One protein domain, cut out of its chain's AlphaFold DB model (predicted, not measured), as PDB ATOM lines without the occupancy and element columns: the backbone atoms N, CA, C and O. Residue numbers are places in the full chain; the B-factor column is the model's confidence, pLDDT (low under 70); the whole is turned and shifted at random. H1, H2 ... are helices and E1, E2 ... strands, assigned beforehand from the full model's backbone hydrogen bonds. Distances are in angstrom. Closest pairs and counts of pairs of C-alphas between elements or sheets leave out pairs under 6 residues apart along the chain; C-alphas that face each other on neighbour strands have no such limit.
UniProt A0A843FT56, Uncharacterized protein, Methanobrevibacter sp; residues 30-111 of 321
ATOM      1  N   LYS A  30     -54.519  79.638  -4.834       36.56
ATOM      2  CA  LYS A  30     -54.230  81.056  -4.548       36.56
ATOM      3  C   LYS A  30     -53.394  81.239  -3.267       36.56
ATOM      4  O   LYS A  30     -52.530  82.101  -3.236       36.56
ATOM      5  N   SER A  31     -53.631  80.407  -2.252       39.47
ATOM      6  CA  SER A  31     -52.852  80.377  -1.010       39.47
ATOM      7  C   SER A  31     -51.402  79.953  -1.214       39.47
ATOM      8  O   SER A  31     -50.533  80.473  -0.530       39.47
ATOM      9  N   GLU A  32     -51.137  79.040  -2.147       48.53
ATOM     10  CA  GLU A  32     -49.771  78.658  -2.508       48.53
ATOM     11  C   GLU A  32     -49.104  79.790  -3.288       48.53
ATOM     12  O   GLU A  32     -48.002  80.170  -2.936       48.53
ATOM     13  N   ASN A  33     -49.780  80.424  -4.254       55.28
ATOM     14  CA  ASN A  33     -49.221  81.573  -4.986       55.28
ATOM     15  C   ASN A  33     -48.897  82.774  -4.080       55.28
ATOM     16  O   ASN A  33     -47.860  83.413  -4.259       55.28
ATOM     17  N   ASP A  34     -49.766  83.072  -3.109       59.97
ATOM     18  CA  ASP A  34     -49.523  84.124  -2.115       59.97
ATOM     19  C   ASP A  34     -48.305  83.756  -1.228       59.97
ATOM     20  O   ASP A  34     -47.467  84.612  -0.947       59.97
ATOM     21  N   LEU A  35     -48.153  82.473  -0.864       67.50
ATOM     22  CA  LEU A  35     -46.997  81.946  -0.125       67.50
ATOM     23  C   LEU A  35     -45.702  81.991  -0.957       67.50
ATOM     24  O   LEU A  35     -44.657  82.356  -0.428       67.50
ATOM     25  N   TYR A  36     -45.764  81.658  -2.251       74.69
ATOM     26  CA  TYR A  36     -44.632  81.709  -3.184       74.69
ATOM     27  C   TYR A  36     -44.104  83.139  -3.346       74.69
ATOM     28  O   TYR A  36     -42.897  83.362  -3.250       74.69
ATOM     29  N   GLY A  37     -45.000  84.110  -3.557       79.50
ATOM     30  CA  GLY A  37     -44.631  85.523  -3.672       79.50
ATOM     31  C   GLY A  37     -43.966  86.044  -2.400       79.50
ATOM     32  O   GLY A  37     -42.849  86.559  -2.446       79.50
ATOM     33  N   GLU A  38     -44.597  85.815  -1.245       84.25
ATOM     34  CA  GLU A  38     -44.052  86.248   0.043       84.25
ATOM     35  C   GLU A  38     -42.712  85.557   0.369       84.25
ATOM     36  O   GLU A  38     -41.778  86.206   0.844       84.25
ATOM     37  N   ALA A  39     -42.572  84.258   0.077       86.94
ATOM     38  CA  ALA A  39     -41.318  83.528   0.257       86.94
ATOM     39  C   ALA A  39     -40.187  84.132  -0.588       86.94
ATOM     40  O   ALA A  39     -39.101  84.397  -0.065       86.94
ATOM     41  N   PHE A  40     -40.456  84.415  -1.868       88.56
ATOM     42  CA  PHE A  40     -39.499  85.051  -2.773       88.56
ATOM     43  C   PHE A  40     -39.040  86.418  -2.246       88.56
ATOM     44  O   PHE A  40     -37.841  86.694  -2.189       88.56
ATOM     45  N   GLU A  41     -39.974  87.261  -1.801       91.88
ATOM     46  CA  GLU A  41     -39.676  88.579  -1.231       91.88
ATOM     47  C   GLU A  41     -38.768  88.485   0.002       91.88
ATOM     48  O   GLU A  41     -37.771  89.209   0.105       91.88
ATOM     49  N   LYS A  42     -39.077  87.581   0.940       91.19
ATOM     50  CA  LYS A  42     -38.288  87.394   2.168       91.19
ATOM     51  C   LYS A  42     -36.886  86.872   1.871       91.19
ATOM     52  O   LYS A  42     -35.914  87.379   2.442       91.19
ATOM     53  N   LEU A  43     -36.774  85.885   0.979       92.12
ATOM     54  CA  LEU A  43     -35.492  85.341   0.528       92.12
ATOM     55  C   LEU A  43     -34.641  86.427  -0.130       92.12
ATOM     56  O   LEU A  43     -33.472  86.580   0.219       92.12
ATOM     57  N   LEU A  44     -35.245  87.247  -0.993       94.44
ATOM     58  CA  LEU A  44     -34.574  88.373  -1.634       94.44
ATOM     59  C   LEU A  44     -34.061  89.393  -0.613       94.44
ATOM     60  O   LEU A  44     -32.922  89.844  -0.710       94.44
ATOM     61  N   VAL A  45     -34.857  89.740   0.401       94.81
ATOM     62  CA  VAL A  45     -34.408  90.657   1.459       94.81
ATOM     63  C   VAL A  45     -33.204  90.096   2.215       94.81
ATOM     64  O   VAL A  45     -32.255  90.843   2.460       94.81
ATOM     65  N   ASN A  46     -33.205  88.804   2.554       93.38
ATOM     66  CA  ASN A  46     -32.065  88.168   3.221       93.38
ATOM     67  C   ASN A  46     -30.820  88.118   2.325       93.38
ATOM     68  O   ASN A  46     -29.732  88.461   2.787       93.38
ATOM     69  N   GLU A  47     -30.974  87.787   1.042       95.12
ATOM     70  CA  GLU A  47     -29.887  87.800   0.053       95.12
ATOM     71  C   GLU A  47     -29.267  89.204  -0.106       95.12
ATOM     72  O   GLU A  47     -28.059  89.373  -0.284       95.12
ATOM     73  N   LEU A  48     -30.069  90.260   0.038       95.25
ATOM     74  CA  LEU A  48     -29.604  91.650   0.003       95.25
ATOM     75  C   LEU A  48     -28.983  92.133   1.329       95.25
ATOM     76  O   LEU A  48     -28.621  93.307   1.443       95.25
ATOM     77  N   GLY A  49     -28.833  91.249   2.323       92.12
ATOM     78  CA  GLY A  49     -28.237  91.544   3.630       92.12
ATOM     79  C   GLY A  49     -29.229  92.051   4.682       92.12
ATOM     80  O   GLY A  49     -28.818  92.547   5.735       92.12
ATOM     81  N   GLY A  50     -30.529  91.953   4.406       90.69
ATOM     82  CA  GLY A  50     -31.594  92.195   5.371       90.69
ATOM     83  C   GLY A  50     -31.707  91.083   6.407       90.69
ATOM     84  O   GLY A  50     -31.048  90.049   6.328       90.69
ATOM     85  N   LYS A  51     -32.555  91.311   7.413       87.69
ATOM     86  CA  LYS A  51     -32.881  90.306   8.430       87.69
ATOM     87  C   LYS A  51     -34.382  90.097   8.476       87.69
ATOM     88  O   LYS A  51     -35.094  90.863   9.121       87.69
ATOM     89  N   VAL A  52     -34.838  89.049   7.809       89.19
ATOM     90  CA  VAL A  52     -36.229  88.602   7.807       89.19
ATOM     91  C   VAL A  52     -36.262  87.118   8.144       89.19
ATOM     92  O   VAL A  52     -35.400  86.340   7.734       89.19
ATOM     93  N   LYS A  53     -37.232  86.724   8.970       87.81
ATOM     94  CA  LYS A  53     -37.392  85.329   9.368       87.81
ATOM     95  C   LYS A  53     -37.973  84.544   8.193       87.81
ATOM     96  O   LYS A  53     -39.027  84.915   7.689       87.81
ATOM     97  N   ILE A  54     -37.295  83.462   7.826       84.62
ATOM     98  CA  ILE A  54     -37.713  82.521   6.787       84.62
ATOM     99  C   ILE A  54     -37.942  81.173   7.461       84.62
ATOM    100  O   ILE A  54     -37.129  80.727   8.276       84.62
ATOM    101  N   THR A  55     -39.084  80.561   7.190       84.50
ATOM    102  CA  THR A  55     -39.392  79.199   7.621       84.50
ATOM    103  C   THR A  55     -38.743  78.186   6.673       84.50
ATOM    104  O   THR A  55     -38.531  78.506   5.506       84.50
ATOM    105  N   PRO A  56     -38.448  76.952   7.122       80.31
ATOM    106  CA  PRO A  56     -37.917  75.916   6.232       80.31
ATOM    107  C   PRO A  56     -38.797  75.689   4.997       80.31
ATOM    108  O   PRO A  56     -38.288  75.632   3.889       80.31
ATOM    109  N   ALA A  57     -40.123  75.689   5.185       78.44
ATOM    110  CA  ALA A  57     -41.073  75.573   4.086       78.44
ATOM    111  C   ALA A  57     -40.904  76.695   3.050       78.44
ATOM    112  O   ALA A  57     -40.863  76.404   1.869       78.44
ATOM    113  N   GLU A  58     -40.755  77.958   3.465       79.81
ATOM    114  CA  GLU A  58     -40.524  79.075   2.531       79.81
ATOM    115  C   GLU A  58     -39.178  78.971   1.798       79.81
ATOM    116  O   GLU A  58     -39.090  79.348   0.632       79.81
ATOM    117  N   ALA A  59     -38.135  78.461   2.464       79.00
ATOM    118  CA  ALA A  59     -36.806  78.313   1.871       79.00
ATOM    119  C   ALA A  59     -36.764  77.259   0.753       79.00
ATOM    120  O   ALA A  59     -35.999  77.417  -0.193       79.00
ATOM    121  N   ASP A  60     -37.603  76.227   0.844       78.56
ATOM    122  CA  ASP A  60     -37.646  75.130  -0.127       78.56
ATOM    123  C   ASP A  60     -38.547  75.433  -1.344       78.56
ATOM    124  O   ASP A  60     -38.508  74.704  -2.334       78.56
ATOM    125  N   LEU A  61     -39.354  76.504  -1.300       78.88
ATOM    126  CA  LEU A  61     -40.293  76.857  -2.380       78.88
ATOM    127  C   LEU A  61     -39.620  77.522  -3.582       78.88
ATOM    128  O   LEU A  61     -40.097  77.387  -4.705       78.88
ATOM    129  N   ILE A  62     -38.554  78.283  -3.353       80.88
ATOM    130  CA  ILE A  62     -37.941  79.140  -4.367       80.88
ATOM    131  C   ILE A  62     -36.491  78.718  -4.571       80.88
ATOM    132  O   ILE A  62     -35.723  78.581  -3.620       80.88
ATOM    133  N   SER A  63     -36.084  78.582  -5.832       83.12
ATOM    134  CA  SER A  63     -34.687  78.342  -6.184       83.12
ATOM    135  C   SER A  63     -33.798  79.497  -5.713       83.12
ATOM    136  O   SER A  63     -34.021  80.656  -6.064       83.12
ATOM    137  N   GLN A  64     -32.719  79.191  -4.986       85.75
ATOM    138  CA  GLN A  64     -31.735  80.202  -4.579       85.75
ATOM    139  C   GLN A  64     -31.132  80.942  -5.788       85.75
ATOM    140  O   GLN A  64     -30.773  82.115  -5.677       85.75
ATOM    141  N   ALA A  65     -31.035  80.288  -6.952       87.12
ATOM    142  CA  ALA A  65     -30.544  80.925  -8.172       87.12
ATOM    143  C   ALA A  65     -31.463  82.072  -8.628       87.12
ATOM    144  O   ALA A  65     -30.969  83.147  -8.965       87.12
ATOM    145  N   ASP A  66     -32.783  81.880  -8.554       87.88
ATOM    146  CA  ASP A  66     -33.781  82.895  -8.907       87.88
ATOM    147  C   ASP A  66     -33.611  84.146  -8.034       87.88
ATOM    148  O   ASP A  66     -33.587  85.282  -8.521       87.88
ATOM    149  N   VAL A  67     -33.423  83.926  -6.730       91.81
ATOM    150  CA  VAL A  67     -33.214  84.984  -5.734       91.81
ATOM    151  C   VAL A  67     -31.930  85.762  -6.021       91.81
ATOM    152  O   VAL A  67     -31.931  86.991  -5.948       91.81
ATOM    153  N   ILE A  68     -30.844  85.077  -6.393       93.50
ATOM    154  CA  ILE A  68     -29.560  85.710  -6.730       93.50
ATOM    155  C   ILE A  68     -29.698  86.607  -7.966       93.50
ATOM    156  O   ILE A  68     -29.243  87.750  -7.935       93.50
ATOM    157  N   ILE A  69     -30.369  86.142  -9.025       94.06
ATOM    158  CA  ILE A  69     -30.577  86.932 -10.253       94.06
ATOM    159  C   ILE A  69     -31.352  88.218  -9.936       94.06
ATOM    160  O   ILE A  69     -30.969  89.316 -10.355       94.06
ATOM    161  N   ALA A  70     -32.429  88.100  -9.158       94.44
ATOM    162  CA  ALA A  70     -33.210  89.243  -8.699       94.44
ATOM    163  C   ALA A  70     -32.390  90.196  -7.810       94.44
ATOM    164  O   ALA A  70     -32.450  91.421  -7.979       94.44
ATOM    165  N   ALA A  71     -31.580  89.651  -6.902       95.69
ATOM    166  CA  ALA A  71     -30.712  90.434  -6.034       95.69
ATOM    167  C   ALA A  71     -29.656  91.208  -6.829       95.69
ATOM    168  O   ALA A  71     -29.390  92.378  -6.537       95.69
ATOM    169  N   ASP A  72     -29.090  90.602  -7.868       95.94
ATOM    170  CA  ASP A  72     -28.086  91.228  -8.721       95.94
ATOM    171  C   ASP A  72     -28.658  92.389  -9.537       95.94
ATOM    172  O   ASP A  72     -28.005  93.432  -9.649       95.94
ATOM    173  N   ALA A  73     -29.900  92.288 -10.019       95.75
ATOM    174  CA  ALA A  73     -30.584  93.422 -10.643       95.75
ATOM    175  C   ALA A  73     -30.740  94.602  -9.667       95.75
ATOM    176  O   ALA A  73     -30.421  95.747 -10.014       95.75
ATOM    177  N   ILE A  74     -31.130  94.336  -8.414       95.94
ATOM    178  CA  ILE A  74     -31.208  95.367  -7.366       95.94
ATOM    179  C   ILE A  74     -29.819  95.954  -7.077       95.94
ATOM    180  O   ILE A  74     -29.660  97.178  -7.047       95.94
ATOM    181  N   ARG A  75     -28.787  95.124  -6.903       95.31
ATOM    182  CA  ARG A  75     -27.411  95.586  -6.642       95.31
ATOM    183  C   ARG A  75     -26.887  96.456  -7.782       95.31
ATOM    184  O   ARG A  75     -26.312  97.515  -7.521       95.31
ATOM    185  N   LYS A  76     -27.149  96.075  -9.036       94.88
ATOM    186  CA  LYS A  76     -26.792  96.860 -10.226       94.88
ATOM    187  C   LYS A  76     -27.448  98.242 -10.211       94.88
ATOM    188  O   LYS A  76     -26.793  99.229 -10.547       94.88
ATOM    189  N   LYS A  77     -28.711  98.333  -9.780       95.19
ATOM    190  CA  LYS A  77     -29.461  99.596  -9.734       95.19
ATOM    191  C   LYS A  77     -29.059 100.506  -8.583       95.19
ATOM    192  O   LYS A  77     -28.789 101.685  -8.798       95.19
ATOM    193  N   PHE A  78     -29.008  99.972  -7.368       93.12
ATOM    194  CA  PHE A  78     -28.757 100.766  -6.166       93.12
ATOM    195  C   PHE A  78     -27.264 100.992  -5.893       93.12
ATOM    196  O   PHE A  78     -26.936 101.865  -5.088       93.12
ATOM    197  N   LYS A  79     -26.364 100.258  -6.572       87.12
ATOM    198  CA  LYS A  79     -24.886 100.236  -6.455       87.12
ATOM    199  C   LYS A  79     -24.350  99.866  -5.067       87.12
ATOM    200  O   LYS A  79     -23.444  99.051  -4.954       87.12
ATOM    201  N   LYS A  80     -24.888 100.467  -4.003       91.75
ATOM    202  CA  LYS A  80     -24.584 100.187  -2.600       91.75
ATOM    203  C   LYS A  80     -25.874 100.106  -1.794       91.75
ATOM    204  O   LYS A  80     -26.576 101.104  -1.632       91.75
ATOM    205  N   ILE A  81     -26.136  98.940  -1.222       94.62
ATOM    206  CA  ILE A  81     -27.288  98.691  -0.354       94.62
ATOM    207  C   ILE A  81     -26.849  98.912   1.093       94.62
ATOM    208  O   ILE A  81     -25.912  98.282   1.572       94.62
ATOM    209  N   ARG A  82     -27.468  99.887   1.762       93.81
ATOM    210  CA  ARG A  82     -27.223 100.251   3.169       93.81
ATOM    211  C   ARG A  82     -28.333  99.746   4.078       93.81
ATOM    212  O   ARG A  82     -28.082  99.466   5.244       93.81
ATOM    213  N   SER A  83     -29.549  99.669   3.550       94.25
ATOM    214  CA  SER A  83     -30.702  99.117   4.241       94.25
ATOM    215  C   SER A  83     -31.601  98.390   3.253       94.25
ATOM    216  O   SER A  83     -31.782  98.836   2.118       94.25
ATOM    217  N   VAL A  84     -32.164  97.276   3.704       95.19
ATOM    218  CA  VAL A  84     -33.207  96.543   2.995       95.19
ATOM    219  C   VAL A  84     -34.194  95.979   4.014       95.19
ATOM    220  O   VAL A  84     -33.789  95.507   5.078       95.19
ATOM    221  N   GLN A  85     -35.486  96.104   3.725       93.06
ATOM    222  CA  GLN A  85     -36.576  95.674   4.598       93.06
ATOM    223  C   GLN A  85     -37.662  94.997   3.766       93.06
ATOM    224  O   GLN A  85     -37.958  95.449   2.662       93.06
ATOM    225  N   HIS A  86     -38.257  93.936   4.307       91.62
ATOM    226  CA  HIS A  86     -39.498  93.378   3.775       91.62
ATOM    227  C   HIS A  86     -40.661  94.225   4.283       91.62
ATOM    228  O   HIS A  86     -40.708  94.540   5.472       91.62
ATOM    229  N   ILE A  87     -41.548  94.630   3.378       86.00
ATOM    230  CA  ILE A  87     -42.768  95.371   3.708       86.00
ATOM    231  C   ILE A  87     -43.912  94.361   3.853       86.00
ATOM    232  O   ILE A  87     -44.602  94.343   4.877       86.00
ATOM    233  N   GLY A  88     -44.061  93.482   2.854       68.19
ATOM    234  CA  GLY A  88     -45.081  92.439   2.818       68.19
ATOM    235  C   GLY A  88     -46.523  92.965   2.953       68.19
ATOM    236  O   GLY A  88     -46.778  94.172   2.975       68.19
ATOM    237  N   PRO A  89     -47.518  92.074   3.109       57.84
ATOM    238  CA  PRO A  89     -48.938  92.444   3.193       57.84
ATOM    239  C   PRO A  89     -49.326  93.223   4.468       57.84
ATOM    240  O   PRO A  89     -50.494  93.581   4.644       57.84
ATOM    241  N   ALA A  90     -48.378  93.493   5.374       47.78
ATOM    242  CA  ALA A  90     -48.623  94.034   6.712       47.78
ATOM    243  C   ALA A  90     -49.061  95.511   6.735       47.78
ATOM    244  O   ALA A  90     -49.497  96.011   7.773       47.78
ATOM    245  N   VAL A  91     -49.013  96.212   5.601       50.31
ATOM    246  CA  VAL A  91     -49.350  97.637   5.521       50.31
ATOM    247  C   VAL A  91     -50.184  97.894   4.273       50.31
ATOM    248  O   VAL A  91     -49.666  98.076   3.179       50.31
ATOM    249  N   LYS A  92     -51.513  97.958   4.448       49.78
ATOM    250  CA  LYS A  92     -52.492  98.241   3.372       49.78
ATOM    251  C   LYS A  92     -52.174  99.493   2.537       49.78
ATOM    252  O   LYS A  92     -52.691  99.612   1.431       49.78
ATOM    253  N   ASN A  93     -51.336 100.388   3.065       56.28
ATOM    254  CA  ASN A  93     -51.001 101.686   2.487       56.28
ATOM    255  C   ASN A  93     -49.523 101.810   2.063       56.28
ATOM    256  O   ASN A  93     -49.139 102.866   1.561       56.28
ATOM    257  N   GLU A  94     -48.676 100.796   2.285       63.31
ATOM    258  CA  GLU A  94     -47.291 100.851   1.800       63.31
ATOM    259  C   GLU A  94     -47.201 100.432   0.331       63.31
ATOM    260  O   GLU A  94     -48.014  99.674  -0.193       63.31
ATOM    261  N   SER A  95     -46.255 101.054  -0.366       71.06
ATOM    262  CA  SER A  95     -46.224 101.116  -1.826       71.06
ATOM    263  C   SER A  95     -45.044 100.326  -2.358       71.06
ATOM    264  O   SER A  95     -44.098 100.921  -2.853       71.06
ATOM    265  N   GLY A  96     -45.080  99.007  -2.187       82.38
ATOM    266  CA  GLY A  96     -44.051  98.067  -2.628       82.38
ATOM    267  C   GLY A  96     -43.971  96.848  -1.713       82.38
ATOM    268  O   GLY A  96     -44.520  96.854  -0.612       82.38
ATOM    269  N   ASP A  97     -43.240  95.834  -2.157       88.88
ATOM    270  CA  ASP A  97     -43.085  94.563  -1.442       88.88
ATOM    271  C   ASP A  97     -41.828  94.577  -0.554       88.88
ATOM    272  O   ASP A  97     -41.787  93.988   0.532       88.88
ATOM    273  N   ILE A  98     -40.807  95.339  -0.971       92.50
ATOM    274  CA  ILE A  98     -39.577  95.580  -0.207       92.50
ATOM    275  C   ILE A  98     -39.195  97.065  -0.213       92.50
ATOM    276  O   ILE A  98     -39.604  97.843  -1.076       92.50
ATOM    277  N   LYS A  99     -38.332  97.460   0.726       93.31
ATOM    278  CA  LYS A  99     -37.742  98.800   0.808       93.31
ATOM    279  C   LYS A  99     -36.228  98.722   0.763       93.31
ATOM    280  O   LYS A  99     -35.633  98.164   1.678       93.31
ATOM    281  N   VAL A 100     -35.589  99.320  -0.239       94.69
ATOM    282  CA  VAL A 100     -34.124  99.341  -0.414       94.69
ATOM    283  C   VAL A 100     -33.626 100.778  -0.302       94.69
ATOM    284  O   VAL A 100     -34.056 101.645  -1.052       94.69
ATOM    285  N   ASN A 101     -32.726 101.073   0.640       94.81
ATOM    286  CA  ASN A 101     -32.225 102.433   0.899       94.81
ATOM    287  C   ASN A 101     -33.343 103.483   1.097       94.81
ATOM    288  O   ASN A 101     -33.201 104.638   0.696       94.81
ATOM    289  N   GLY A 102     -34.469 103.081   1.695       90.94
ATOM    290  CA  GLY A 102     -35.644 103.939   1.889       90.94
ATOM    291  C   GLY A 102     -36.544 104.099   0.657       90.94
ATOM    292  O   GLY A 102     -37.545 104.800   0.754       90.94
ATOM    293  N   LYS A 103     -36.215 103.447  -0.463       92.06
ATOM    294  CA  LYS A 103     -36.992 103.427  -1.707       92.06
ATOM    295  C   LYS A 103     -37.856 102.184  -1.781       92.06
ATOM    296  O   LYS A 103     -37.347 101.087  -1.559       92.06
ATOM    297  N   ASN A 104     -39.137 102.350  -2.081       91.25
ATOM    298  CA  ASN A 104     -40.036 101.212  -2.182       91.25
ATOM    299  C   ASN A 104     -39.876 100.529  -3.545       91.25
ATOM    300  O   ASN A 104     -39.797 101.196  -4.580       91.25
ATOM    301  N   VAL A 105     -39.829  99.201  -3.538       91.62
ATOM    302  CA  VAL A 105     -39.695  98.367  -4.730       91.62
ATOM    303  C   VAL A 105     -40.857  97.383  -4.755       91.62
ATOM    304  O   VAL A 105     -41.010  96.578  -3.838       91.62
ATOM    305  N   GLU A 106     -41.675  97.456  -5.797       89.44
ATOM    306  CA  GLU A 106     -42.687  96.444  -6.105       89.44
ATOM    307  C   GLU A 106     -42.044  95.329  -6.929       89.44
ATOM    308  O   GLU A 106     -41.303  95.596  -7.876       89.44
ATOM    309  N   ILE A 107     -42.346  94.085  -6.596       89.31
ATOM    310  CA  ILE A 107     -41.813  92.889  -7.226       89.31
ATOM    311  C   ILE A 107     -42.917  92.245  -8.072       89.31
ATOM    312  O   ILE A 107     -44.086  92.132  -7.695       89.31
ATOM    313  N   LYS A 108     -42.547  91.836  -9.283       85.25
ATOM    314  CA  LYS A 108     -43.385  91.053 -10.188       85.25
ATOM    315  C   LYS A 108     -42.647  89.772 -10.532       85.25
ATOM    316  O   LYS A 108     -41.725  89.789 -11.340       85.25
ATOM    317  N   TYR A 109     -43.074  88.679  -9.908       80.94
ATOM    318  CA  TYR A 109     -42.625  87.322 -10.208       80.94
ATOM    319  C   TYR A 109     -43.510  86.738 -11.318       80.94
ATOM    320  O   TYR A 109     -44.719  86.597 -11.129       80.94
ATOM    321  N   VAL A 110     -42.952  86.503 -12.510       77.62
ATOM    322  CA  VAL A 110     -43.744  86.235 -13.727       77.62
ATOM    323  C   VAL A 110     -43.145  85.126 -14.587       77.62
ATOM    324  O   VAL A 110     -41.932  85.032 -14.723       77.62
ATOM    325  N   GLY A 111     -43.986  84.306 -15.219       69.50
ATOM    326  CA  GLY A 111     -43.518  83.287 -16.173       69.50
ATOM    327  C   GLY A 111     -43.357  83.856 -17.574       69.50
ATOM    328  O   GLY A 111     -42.409  83.573 -18.299       69.50
TER     329      GLY A 111
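What this domain is: This is residues 30 to 111 of the 321 residues of an uncharacterized protein of Methanobrevibacter sp (UniProt A0A843FT56). One long helix, H1, runs from an outlying first end into the middle of the domain, where its later part is surrounded by the short helix H2, the helix H3 and a small antiparallel sheet. H1 stands beside the sheet E1 E2 E3 rather than over it, and H3 only grazes that sheet. The printed part has 82 residues with three named helices and then three named strands, in the order H1 H2 H3 E1 E2 E3, and its class is mixed, helices and strands. The sheet's order is E1 E2 E3, all antiparallel. The whole is compact, with a radius of gyration of the C-alphas of 12.0 A, and rounded, with spans of 33 by 31 by 26 A.

Where its parts are: H1, residues 30 to 47, begins at C-alpha 30 (-54.230, 81.056, -4.548) and is 25.7 A long. H2, residues 56 to 61, is 9.0 A long. H3, residues 64 to 78, begins at C-alpha 64 (-31.735, 80.202, -4.579) and is 20.8 A long. E1, residues 84 to 86, spans 7.1 A, and E2, residues 98 to 100, spans 6.6 A. E3, residues 103 to 110, spans 22.0 A and ends at C-alpha 110 (-43.744, 86.235, -13.727).

How they stand to each other: H1 touches H2 with its residues 35 to 43 alone, about perpendicular at 77 degrees; the closest C-alphas, of Ala 39 and Glu 58, are 5.1 A apart. H1 touches H3 with its residues 40 to 47 alone, at a steep tilt of 58 degrees, the same way; the closest C-alphas, of Leu 44 and Val 67, are 5.5 A apart. H2 and H3 are apart. H1 is on the sheet, at the sheet's level with a height over the sheet of 0.7 A; the closest C-alphas of H1 and E1, Val 45 and Val 84, are 6.2 A apart. H3 only grazes the sheet with its residues 66 to 78. H2 is not on the sheet. E1, E2 and E3 form a meander, each strand the antiparallel neighbour of the one before. In the hairpin of E1 and E2, N 99 and O 85 are within hydrogen-bond range at 2.8 A. In the hairpin of E2 and E3, N 100 and O 103 are within range at 2.8 A, and N 98 and O 105 at 3.1 A. Every O i to N i+4 pair is within hydrogen-bond range in H1 and H3, and 1 of 2 in H2.

The domain as a whole: The C-alphas farthest apart, of Lys 30 and Lys 80, are 35.3 A apart. The printed part has no cut. The link from E1 to E2, of 11 residues, is long. The mean pLDDT of the printed part is 83.1, and it is under 70 at residues 30 to 35, 88 to 94 and 111.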